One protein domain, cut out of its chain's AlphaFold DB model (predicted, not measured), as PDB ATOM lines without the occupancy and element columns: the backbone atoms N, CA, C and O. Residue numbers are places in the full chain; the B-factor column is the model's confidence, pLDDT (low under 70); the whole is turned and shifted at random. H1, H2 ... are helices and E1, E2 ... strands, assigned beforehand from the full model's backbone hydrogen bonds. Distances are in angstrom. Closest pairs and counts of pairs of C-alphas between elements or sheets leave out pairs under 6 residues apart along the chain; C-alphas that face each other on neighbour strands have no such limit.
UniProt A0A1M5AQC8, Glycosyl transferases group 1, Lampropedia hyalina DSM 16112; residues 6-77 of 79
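Overview. This is residues 6 to 77 of the 79 residues of the protein "Glycosyl transferases group 1" of Lampropedia hyalina DSM 16112 (UniProt A0A1M5AQC8). H2 and H3 meet near their ends as an L, with the short strands E1 and E2 and little H1 in its corner; residues 64 to 77, with H4, stick out as an arm. The 72 printed residues hold E1, H1, E2, H2, H3, H4 in that order, mostly helix, with E1 and E2 parallel. The whole is loose, radius of gyration of the C-alphas 15.4 A, spanning 50 by 27 by 12 A.

Arrangement. Start at E1, residues 6 to 8, parallel to E2, residues 23 to 26; N 7 and O 24 are 3.1 A apart, within hydrogen-bond range. With H1, residues 13 to 16, between them along the chain, they form a strand-helix-strand unit, two parallel strands joined through a helix, its crossover right-handed. Look next at H2, residues 31 to 43: its closest C-alpha pair with E2 is Pro 33 and Val 26, 5.9 A. H3, residues 46 to 62, is close to H2 but not clearly touching, the closest C-alphas, Leu 47 and Phe 41, 6.4 A apart. H4, residues 65 to 76, meets H3 only through their link. Every O i to N i+4 pair is within hydrogen-bond range in H3 and H4, 8 of 9 in H2.

Along the chain. Find C-alpha 6 at (-2.222, 21.607, -0.237); H3 runs 24.7 A, and H4 ends at C-alpha 76, (-22.510, 49.655, -8.486).

Size, cuts and confidence. The printed part has no cut and no long link; no printed residue is under 70 in pLDDT.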
ATOM      1  N   ILE A   6      -2.576  22.418   0.932       98.38
ATOM      2  CA  ILE A   6      -2.222  21.607  -0.237       98.38
ATOM      3  C   ILE A   6      -3.460  21.586  -1.116       98.38
ATOM      4  O   ILE A   6      -4.534  21.207  -0.651       98.38
ATOM      5  N   THR A   7      -3.328  22.016  -2.364       97.62
ATOM      6  CA  THR A   7      -4.438  22.006  -3.319       97.62
ATOM      7  C   THR A   7      -3.954  21.602  -4.704       97.62
ATOM      8  O   THR A   7      -2.756  21.462  -4.943       97.62
ATOM      9  N   THR A   8      -4.884  21.375  -5.622       97.81
ATOM     10  CA  THR A   8      -4.541  20.987  -6.985       97.81
ATOM     11  C   THR A   8      -4.095  22.175  -7.834       97.81
ATOM     12  O   THR A   8      -4.595  23.283  -7.661       97.81
ATOM     13  N   ASP A   9      -3.244  21.924  -8.824       96.81
ATOM     14  CA  ASP A   9      -2.810  22.878  -9.845       96.81
ATOM     15  C   ASP A   9      -3.909  23.137 -10.901       96.81
ATOM     16  O   ASP A   9      -3.784  22.861 -12.097       96.81
ATOM     17  N   ALA A  10      -5.043  23.650 -10.427       95.31
ATOM     18  CA  ALA A  10      -6.233  23.954 -11.209       95.31
ATOM     19  C   ALA A  10      -6.567  25.461 -11.156       95.31
ATOM     20  O   ALA A  10      -6.169  26.149 -10.208       95.31
ATOM     21  N   PRO A  11      -7.319  25.994 -12.142       95.19
ATOM     22  CA  PRO A  11      -7.871  27.349 -12.072       95.19
ATOM     23  C   PRO A  11      -8.635  27.600 -10.760       95.19
ATOM     24  O   PRO A  11      -9.209  26.671 -10.188       95.19
ATOM     25  N   GLY A  12      -8.602  28.831 -10.243       93.19
ATOM     26  CA  GLY A  12      -9.104  29.182  -8.907       93.19
ATOM     27  C   GLY A  12      -8.178  28.749  -7.760       93.19
ATOM     28  O   GLY A  12      -7.857  29.542  -6.878       93.19
ATOM     29  N   CYS A  13      -7.655  27.520  -7.787       94.75
ATOM     30  CA  CYS A  13      -6.718  27.044  -6.764       94.75
ATOM     31  C   CYS A  13      -5.379  27.804  -6.821       94.75
ATOM     32  O   CYS A  13      -4.906  28.281  -5.792       94.75
ATOM     33  N   ARG A  14      -4.824  28.014  -8.025       92.81
ATOM     34  CA  ARG A  14      -3.592  28.811  -8.234       92.81
ATOM     35  C   ARG A  14      -3.700  30.266  -7.785       92.81
ATOM     36  O   ARG A  14      -2.691  30.921  -7.563       92.81
ATOM     37  N   GLU A  15      -4.914  30.800  -7.698       92.62
ATOM     38  CA  GLU A  15      -5.132  32.199  -7.315       92.62
ATOM     39  C   GLU A  15      -5.017  32.395  -5.798       92.62
ATOM     40  O   GLU A  15      -4.636  33.473  -5.334       92.62
ATOM     41  N   THR A  16      -5.311  31.336  -5.036       94.06
ATOM     42  CA  THR A  16      -5.333  31.333  -3.565       94.06
ATOM     43  C   THR A  16      -4.063  30.743  -2.946       94.06
ATOM     44  O   THR A  16      -3.740  31.049  -1.794       94.06
ATOM     45  N   VAL A  17      -3.320  29.925  -3.702       97.62
ATOM     46  CA  VAL A  17      -2.088  29.268  -3.254       97.62
ATOM     47  C   VAL A  17      -0.936  29.557  -4.211       97.62
ATOM     48  O   VAL A  17      -1.002  29.260  -5.401       97.62
ATOM     49  N   VAL A  18       0.143  30.088  -3.648       97.12
ATOM     50  CA  VAL A  18       1.449  30.281  -4.269       97.12
ATOM     51  C   VAL A  18       2.358  29.142  -3.805       97.12
ATOM     52  O   VAL A  18       2.663  29.022  -2.613       97.12
ATOM     53  N   ASP A  19       2.764  28.290  -4.749       97.94
ATOM     54  CA  ASP A  19       3.568  27.097  -4.468       97.94
ATOM     55  C   ASP A  19       4.871  27.450  -3.732       97.94
ATOM     56  O   ASP A  19       5.642  28.309  -4.160       97.94
ATOM     57  N   GLY A  20       5.092  26.810  -2.583       97.12
ATOM     58  CA  GLY A  20       6.261  27.020  -1.729       97.12
ATOM     59  C   GLY A  20       6.219  28.255  -0.816       97.12
ATOM     60  O   GLY A  20       7.078  28.358   0.065       97.12
ATOM     61  N   ASP A  21       5.235  29.152  -0.958       97.94
ATOM     62  CA  ASP A  21       5.087  30.358  -0.121       97.94
ATOM     63  C   ASP A  21       4.046  30.157   0.990       97.94
ATOM     64  O   ASP A  21       4.375  30.194   2.177       97.94
ATOM     65  N   ASN A  22       2.791  29.883   0.619       98.19
ATOM     66  CA  ASN A  22       1.686  29.691   1.567       98.19
ATOM     67  C   ASN A  22       1.086  28.275   1.539       98.19
ATOM     68  O   ASN A  22       0.174  27.965   2.313       98.19
ATOM     69  N   GLY A  23       1.613  27.409   0.678       98.25
ATOM     70  CA  GLY A  23       1.141  26.049   0.491       98.25
ATOM     71  C   GLY A  23       1.869  25.329  -0.638       98.25
ATOM     72  O   GLY A  23       2.919  25.780  -1.094       98.25
ATOM     73  N   PHE A  24       1.297  24.216  -1.089       98.56
ATOM     74  CA  PHE A  24       1.798  23.450  -2.227       98.56
ATOM     75  C   PHE A  24       0.697  23.183  -3.253       98.56
ATOM     76  O   PHE A  24      -0.445  22.879  -2.891       98.56
ATOM     77  N   LEU A  25       1.073  23.255  -4.527       98.50
ATOM     78  CA  LEU A  25       0.242  22.857  -5.657       98.50
ATOM     79  C   LEU A  25       0.640  21.454  -6.124       98.50
ATOM     80  O   LEU A  25       1.816  21.151  -6.312       98.50
ATOM     81  N   VAL A  26      -0.350  20.583  -6.318       98.50
ATOM     82  CA  VAL A  26      -0.146  19.213  -6.815       98.50
ATOM     83  C   VAL A  26      -0.995  18.947  -8.058       98.50
ATOM     84  O   VAL A  26      -2.063  19.535  -8.195       98.50
ATOM     85  N   PRO A  27      -0.603  18.062  -8.988       98.06
ATOM     86  CA  PRO A  27      -1.453  17.763 -10.136       98.06
ATOM     87  C   PRO A  27      -2.800  17.144  -9.721       98.06
ATOM     88  O   PRO A  27      -2.930  16.471  -8.695       98.06
ATOM     89  N   VAL A  28      -3.829  17.380 -10.535       97.19
ATOM     90  CA  VAL A  28      -5.180  16.857 -10.297       97.19
ATOM     91  C   VAL A  28      -5.167  15.326 -10.333       97.19
ATOM     92  O   VAL A  28      -4.632  14.733 -11.264       97.19
ATOM     93  N   LYS A  29      -5.818  14.690  -9.346       96.19
ATOM     94  CA  LYS A  29      -5.931  13.220  -9.215       96.19
ATOM     95  C   LYS A  29      -4.581  12.492  -9.083       96.19
ATOM     96  O   LYS A  29      -4.498  11.312  -9.409       96.19
ATOM     97  N   SER A  30      -3.542  13.160  -8.585       97.56
ATOM     98  CA  SER A  30      -2.230  12.539  -8.372       97.56
ATOM     99  C   SER A  30      -1.969  12.290  -6.890       97.56
ATOM    100  O   SER A  30      -1.817  13.225  -6.104       97.56
ATOM    101  N   VAL A  31      -1.919  11.012  -6.511       98.38
ATOM    102  CA  VAL A  31      -1.771  10.577  -5.115       98.38
ATOM    103  C   VAL A  31      -0.337  10.767  -4.632       98.38
ATOM    104  O   VAL A  31      -0.121  11.277  -3.535       98.38
ATOM    105  N   GLU A  32       0.646  10.409  -5.450       98.56
ATOM    106  CA  GLU A  32       2.061  10.431  -5.081       98.56
ATOM    107  C   GLU A  32       2.550  11.860  -4.772       98.56
ATOM    108  O   GLU A  32       3.139  12.061  -3.706       98.56
ATOM    109  N   PRO A  33       2.253  12.890  -5.595       98.38
ATOM    110  CA  PRO A  33       2.611  14.272  -5.272       98.38
ATOM    111  C   PRO A  33       1.884  14.815  -4.035       98.38
ATOM    112  O   PRO A  33       2.479  15.563  -3.259       98.38
ATOM    113  N   LEU A  34       0.621  14.424  -3.818       98.62
ATOM    114  CA  LEU A  34      -0.138  14.799  -2.623       98.62
ATOM    115  C   LEU A  34       0.505  14.227  -1.356       98.62
ATOM    116  O   LEU A  34       0.751  14.966  -0.403       98.62
ATOM    117  N   ALA A  35       0.826  12.931  -1.365       98.69
ATOM    118  CA  ALA A  35       1.496  12.266  -0.254       98.69
ATOM    119  C   ALA A  35       2.871  12.892   0.027       98.69
ATOM    120  O   ALA A  35       3.194  13.173   1.179       98.69
ATOM    121  N   ALA A  36       3.650  13.199  -1.015       98.56
ATOM    122  CA  ALA A  36       4.931  13.885  -0.867       98.56
ATOM    123  C   ALA A  36       4.780  15.282  -0.234       98.56
ATOM    124  O   ALA A  36       5.569  15.656   0.632       98.56
ATOM    125  N   ALA A  37       3.761  16.056  -0.619       98.38
ATOM    126  CA  ALA A  37       3.482  17.360  -0.014       98.38
ATOM    127  C   ALA A  37       3.059  17.246   1.462       98.38
ATOM    128  O   ALA A  37       3.479  18.058   2.285       98.38
ATOM    129  N   MET A  38       2.280  16.219   1.818       98.56
ATOM    130  CA  MET A  38       1.932  15.930   3.214       98.56
ATOM    131  C   MET A  38       3.171  15.562   4.039       98.56
ATOM    132  O   MET A  38       3.357  16.100   5.130       98.56
ATOM    133  N   LEU A  39       4.045  14.704   3.502       98.69
ATOM    134  CA  LEU A  39       5.299  14.314   4.151       98.69
ATOM    135  C   LEU A  39       6.217  15.514   4.391       98.69
ATOM    136  O   LEU A  39       6.764  15.628   5.482       98.69
ATOM    137  N   LYS A  40       6.303  16.469   3.455       98.38
ATOM    138  CA  LYS A  40       7.077  17.706   3.666       98.38
ATOM    139  C   LYS A  40       6.655  18.459   4.930       98.38
ATOM    140  O   LYS A  40       7.523  18.982   5.617       98.38
ATOM    141  N   PHE A  41       5.363  18.520   5.256       98.38
ATOM    142  CA  PHE A  41       4.909  19.172   6.493       98.38
ATOM    143  C   PHE A  41       5.222  18.366   7.756       98.38
ATOM    144  O   PHE A  41       5.408  18.958   8.814       98.38
ATOM    145  N   ILE A  42       5.287  17.036   7.654       98.25
ATOM    146  CA  ILE A  42       5.681  16.160   8.765       98.25
ATOM    147  C   ILE A  42       7.188  16.280   9.027       98.25
ATOM    148  O   ILE A  42       7.607  16.402  10.173       98.25
ATOM    149  N   GLU A  43       7.995  16.263   7.966       98.44
ATOM    150  CA  GLU A  43       9.458  16.339   8.034       98.44
ATOM    151  C   GLU A  43       9.966  17.743   8.372       98.44
ATOM    152  O   GLU A  43      11.035  17.881   8.964       98.44
ATOM    153  N   LYS A  44       9.210  18.782   7.995       98.06
ATOM    154  CA  LYS A  44       9.536  20.196   8.224       98.06
ATOM    155  C   LYS A  44       8.362  20.950   8.863       98.06
ATOM    156  O   LYS A  44       7.706  21.759   8.189       98.06
ATOM    157  N   PRO A  45       8.049  20.693  10.148       97.12
ATOM    158  CA  PRO A  45       6.919  21.317  10.835       97.12
ATOM    159  C   PRO A  45       6.971  22.849  10.877       97.12
ATOM    160  O   PRO A  45       5.924  23.491  10.927       97.12
ATOM    161  N   GLU A  46       8.156  23.458  10.786       97.56
ATOM    162  CA  GLU A  46       8.335  24.913  10.725       97.56
ATOM    163  C   GLU A  46       7.637  25.555   9.515       97.56
ATOM    164  O   GLU A  46       7.255  26.728   9.546       97.56
ATOM    165  N   LEU A  47       7.415  24.779   8.448       98.12
ATOM    166  CA  LEU A  47       6.650  25.237   7.294       98.12
ATOM    167  C   LEU A  47       5.188  25.495   7.655       98.12
ATOM    168  O   LEU A  47       4.580  26.377   7.059       98.12
ATOM    169  N   ILE A  48       4.622  24.770   8.625       98.00
ATOM    170  CA  ILE A  48       3.206  24.887   8.988       98.00
ATOM    171  C   ILE A  48       2.907  26.288   9.517       98.00
ATOM    172  O   ILE A  48       1.976  26.937   9.040       98.00
ATOM    173  N   GLU A  49       3.709  26.775  10.461       97.00
ATOM    174  CA  GLU A  49       3.516  28.109  11.033       97.00
ATOM    175  C   GLU A  49       3.782  29.199   9.994       97.00
ATOM    176  O   GLU A  49       2.935  30.068   9.775       97.00
ATOM    177  N   ARG A  50       4.918  29.114   9.286       98.25
ATOM    178  CA  ARG A  50       5.317  30.112   8.283       98.25
ATOM    179  C   ARG A  50       4.288  30.234   7.159       98.25
ATOM    180  O   ARG A  50       3.799  31.326   6.869       98.25
ATOM    181  N   MET A  51       3.952  29.113   6.526       98.62
ATOM    182  CA  MET A  51       3.020  29.083   5.398       98.62
ATOM    183  C   MET A  51       1.577  29.342   5.848       98.62
ATOM    184  O   MET A  51       0.800  29.940   5.107       98.62
ATOM    185  N   GLY A  52       1.207  28.940   7.068       98.31
ATOM    186  CA  GLY A  52      -0.102  29.231   7.648       98.31
ATOM    187  C   GLY A  52      -0.319  30.718   7.919       98.31
ATOM    188  O   GLY A  52      -1.371  31.256   7.558       98.31
ATOM    189  N   ALA A  53       0.685  31.401   8.476       98.25
ATOM    190  CA  ALA A  53       0.676  32.852   8.641       98.25
ATOM    191  C   ALA A  53       0.585  33.564   7.284       98.25
ATOM    192  O   ALA A  53      -0.243  34.460   7.106       98.25
ATOM    193  N   ARG A  54       1.361  33.107   6.293       98.38
ATOM    194  CA  ARG A  54       1.298  33.646   4.931       98.38
ATOM    195  C   ARG A  54      -0.080  33.458   4.290       98.38
ATOM    196  O   ARG A  54      -0.617  34.405   3.724       98.38
ATOM    197  N   SER A  55      -0.678  32.273   4.425       98.06
ATOM    198  CA  SER A  55      -2.029  31.983   3.924       98.06
ATOM    199  C   SER A  55      -3.076  32.909   4.537       98.06
ATOM    200  O   SER A  55      -3.950  33.408   3.832       98.06
ATOM    201  N   ARG A  56      -2.970  33.188   5.842       97.88
ATOM    202  CA  ARG A  56      -3.863  34.137   6.512       97.88
ATOM    203  C   ARG A  56      -3.704  35.553   5.960       97.88
ATOM    204  O   ARG A  56      -4.717  36.172   5.649       97.88
ATOM    205  N   ALA A  57      -2.468  36.024   5.803       97.38
ATOM    206  CA  ALA A  57      -2.197  37.355   5.267       97.38
ATOM    207  C   ALA A  57      -2.778  37.530   3.853       97.38
ATOM    208  O   ALA A  57      -3.460  38.514   3.594       97.38
ATOM    209  N   ILE A  58      -2.596  36.541   2.965       96.38
ATOM    210  CA  ILE A  58      -3.177  36.564   1.610       96.38
ATOM    211  C   ILE A  58      -4.708  36.650   1.672       96.38
ATOM    212  O   ILE A  58      -5.314  37.411   0.917       96.38
ATOM    213  N   ALA A  59      -5.336  35.896   2.581       96.62
ATOM    214  CA  ALA A  59      -6.785  35.915   2.742       96.62
ATOM    215  C   ALA A  59      -7.317  37.282   3.202       96.62
ATOM    216  O   ALA A  59      -8.278  37.782   2.627       96.62
ATOM    217  N   GLU A  60      -6.677  37.903   4.192       96.62
ATOM    218  CA  GLU A  60      -7.037  39.244   4.679       96.62
ATOM    219  C   GLU A  60      -6.716  40.348   3.658       96.62
ATOM    220  O   GLU A  60      -7.376  41.387   3.602       96.62
ATOM    221  N   GLU A  61      -5.692  40.155   2.831       95.19
ATOM    222  CA  GLU A  61      -5.322  41.116   1.798       95.19
ATOM    223  C   GLU A  61      -6.334  41.126   0.650       95.19
ATOM    224  O   GLU A  61      -6.823  42.199   0.295       95.19
ATOM    225  N   LYS A  62      -6.662  39.944   0.110       94.25
ATOM    226  CA  LYS A  62      -7.412  39.792  -1.147       94.25
ATOM    227  C   LYS A  62      -8.896  39.481  -0.979       94.25
ATOM    228  O   LYS A  62      -9.681  39.832  -1.853       94.25
ATOM    229  N   TYR A  63      -9.273  38.791   0.094       95.12
ATOM    230  CA  TYR A  63     -10.607  38.193   0.243       95.12
ATOM    231  C   TYR A  63     -11.339  38.675   1.500       95.12
ATOM    232  O   TYR A  63     -12.335  38.076   1.907       95.12
ATOM    233  N   ASP A  64     -10.862  39.751   2.127       97.00
ATOM    234  CA  ASP A  64     -11.586  40.401   3.213       97.00
ATOM    235  C   ASP A  64     -12.922  40.956   2.701       97.00
ATOM    236  O   ASP A  64     -12.972  41.718   1.731       97.00
ATOM    237  N   VAL A  65     -14.013  40.567   3.361       97.56
ATOM    238  CA  VAL A  65     -15.373  40.897   2.920       97.56
ATOM    239  C   VAL A  65     -15.635  42.400   2.895       97.56
ATOM    240  O   VAL A  65     -16.363  42.870   2.029       97.56
ATOM    241  N   HIS A  66     -15.021  43.180   3.785       97.31
ATOM    242  CA  HIS A  66     -15.204  44.626   3.794       97.31
ATOM    243  C   HIS A  66     -14.526  45.269   2.588       97.31
ATOM    244  O   HIS A  66     -15.113  46.143   1.953       97.31
ATOM    245  N   LYS A  67     -13.329  44.794   2.220       96.50
ATOM    246  CA  LYS A  67     -12.636  45.256   1.007       96.50
ATOM    247  C   LYS A  67     -13.402  44.881  -0.257       96.50
ATOM    248  O   LYS A  67     -13.577  45.724  -1.132       96.50
ATOM    249  N   VAL A  68     -13.877  43.638  -0.342       97.00
ATOM    250  CA  VAL A  68     -14.663  43.161  -1.490       97.00
ATOM    251  C   VAL A  68     -15.963  43.956  -1.619       97.00
ATOM    252  O   VAL A  68     -16.273  44.432  -2.708       97.00
ATOM    253  N   ASN A  69     -16.688  44.161  -0.515       97.06
ATOM    254  CA  ASN A  69     -17.929  44.932  -0.516       97.06
ATOM    255  C   ASN A  69     -17.707  46.385  -0.944       97.06
ATOM    256  O   ASN A  69     -18.494  46.885  -1.736       97.06
ATOM    257  N   ALA A  70     -16.644  47.045  -0.473       96.19
ATOM    258  CA  ALA A  70     -16.323  48.413  -0.887       96.19
ATOM    259  C   ALA A  70     -16.102  48.507  -2.406       96.19
ATOM    260  O   ALA A  70     -16.676  49.361  -3.074       96.19
ATOM    261  N   VAL A  71     -15.345  47.567  -2.987       96.31
ATOM    262  CA  VAL A  71     -15.170  47.505  -4.448       96.31
ATOM    263  C   VAL A  71     -16.513  47.292  -5.149       96.31
ATOM    264  O   VAL A  71     -16.820  48.005  -6.098       96.31
ATOM    265  N   MET A  72     -17.344  46.360  -4.678       97.06
ATOM    266  CA  MET A  72     -18.652  46.101  -5.288       97.06
ATOM    267  C   MET A  72     -19.584  47.317  -5.227       97.06
ATOM    268  O   MET A  72     -20.170  47.680  -6.242       97.06
ATOM    269  N   LEU A  73     -19.711  47.963  -4.065       97.31
ATOM    270  CA  LEU A  73     -20.589  49.123  -3.877       97.31
ATOM    271  C   LEU A  73     -20.147  50.311  -4.733       97.31
ATOM    272  O   LEU A  73     -20.991  50.951  -5.364       97.31
ATOM    273  N   LYS A  74     -18.834  50.548  -4.815       97.00
ATOM    274  CA  LYS A  74     -18.244  51.550  -5.700       97.00
ATOM    275  C   LYS A  74     -18.596  51.301  -7.167       97.00
ATOM    276  O   LYS A  74     -19.073  52.211  -7.839       97.00
ATOM    277  N   GLU A  75     -18.395  50.080  -7.664       97.12
ATOM    278  CA  GLU A  75     -18.691  49.725  -9.063       97.12
ATOM    279  C   GLU A  75     -20.200  49.751  -9.372       97.12
ATOM    280  O   GLU A  75     -20.604  50.000 -10.505       97.12
ATOM    281  N   MET A  76     -21.053  49.538  -8.364       97.12
ATOM    282  CA  MET A  76     -22.510  49.655  -8.486       97.12
ATOM    283  C   MET A  76     -23.026  51.101  -8.370       97.12
ATOM    284  O   MET A  76     -24.207  51.332  -8.627       97.12
ATOM    285  N   GLY A  77     -22.184  52.066  -7.979       96.25
ATOM    286  CA  GLY A  77     -22.581  53.463  -7.765       96.25
ATOM    287  C   GLY A  77     -23.468  53.680  -6.532       96.25
ATOM    288  O   GLY A  77     -24.358  54.527  -6.567       96.25
TER     289      GLY A  77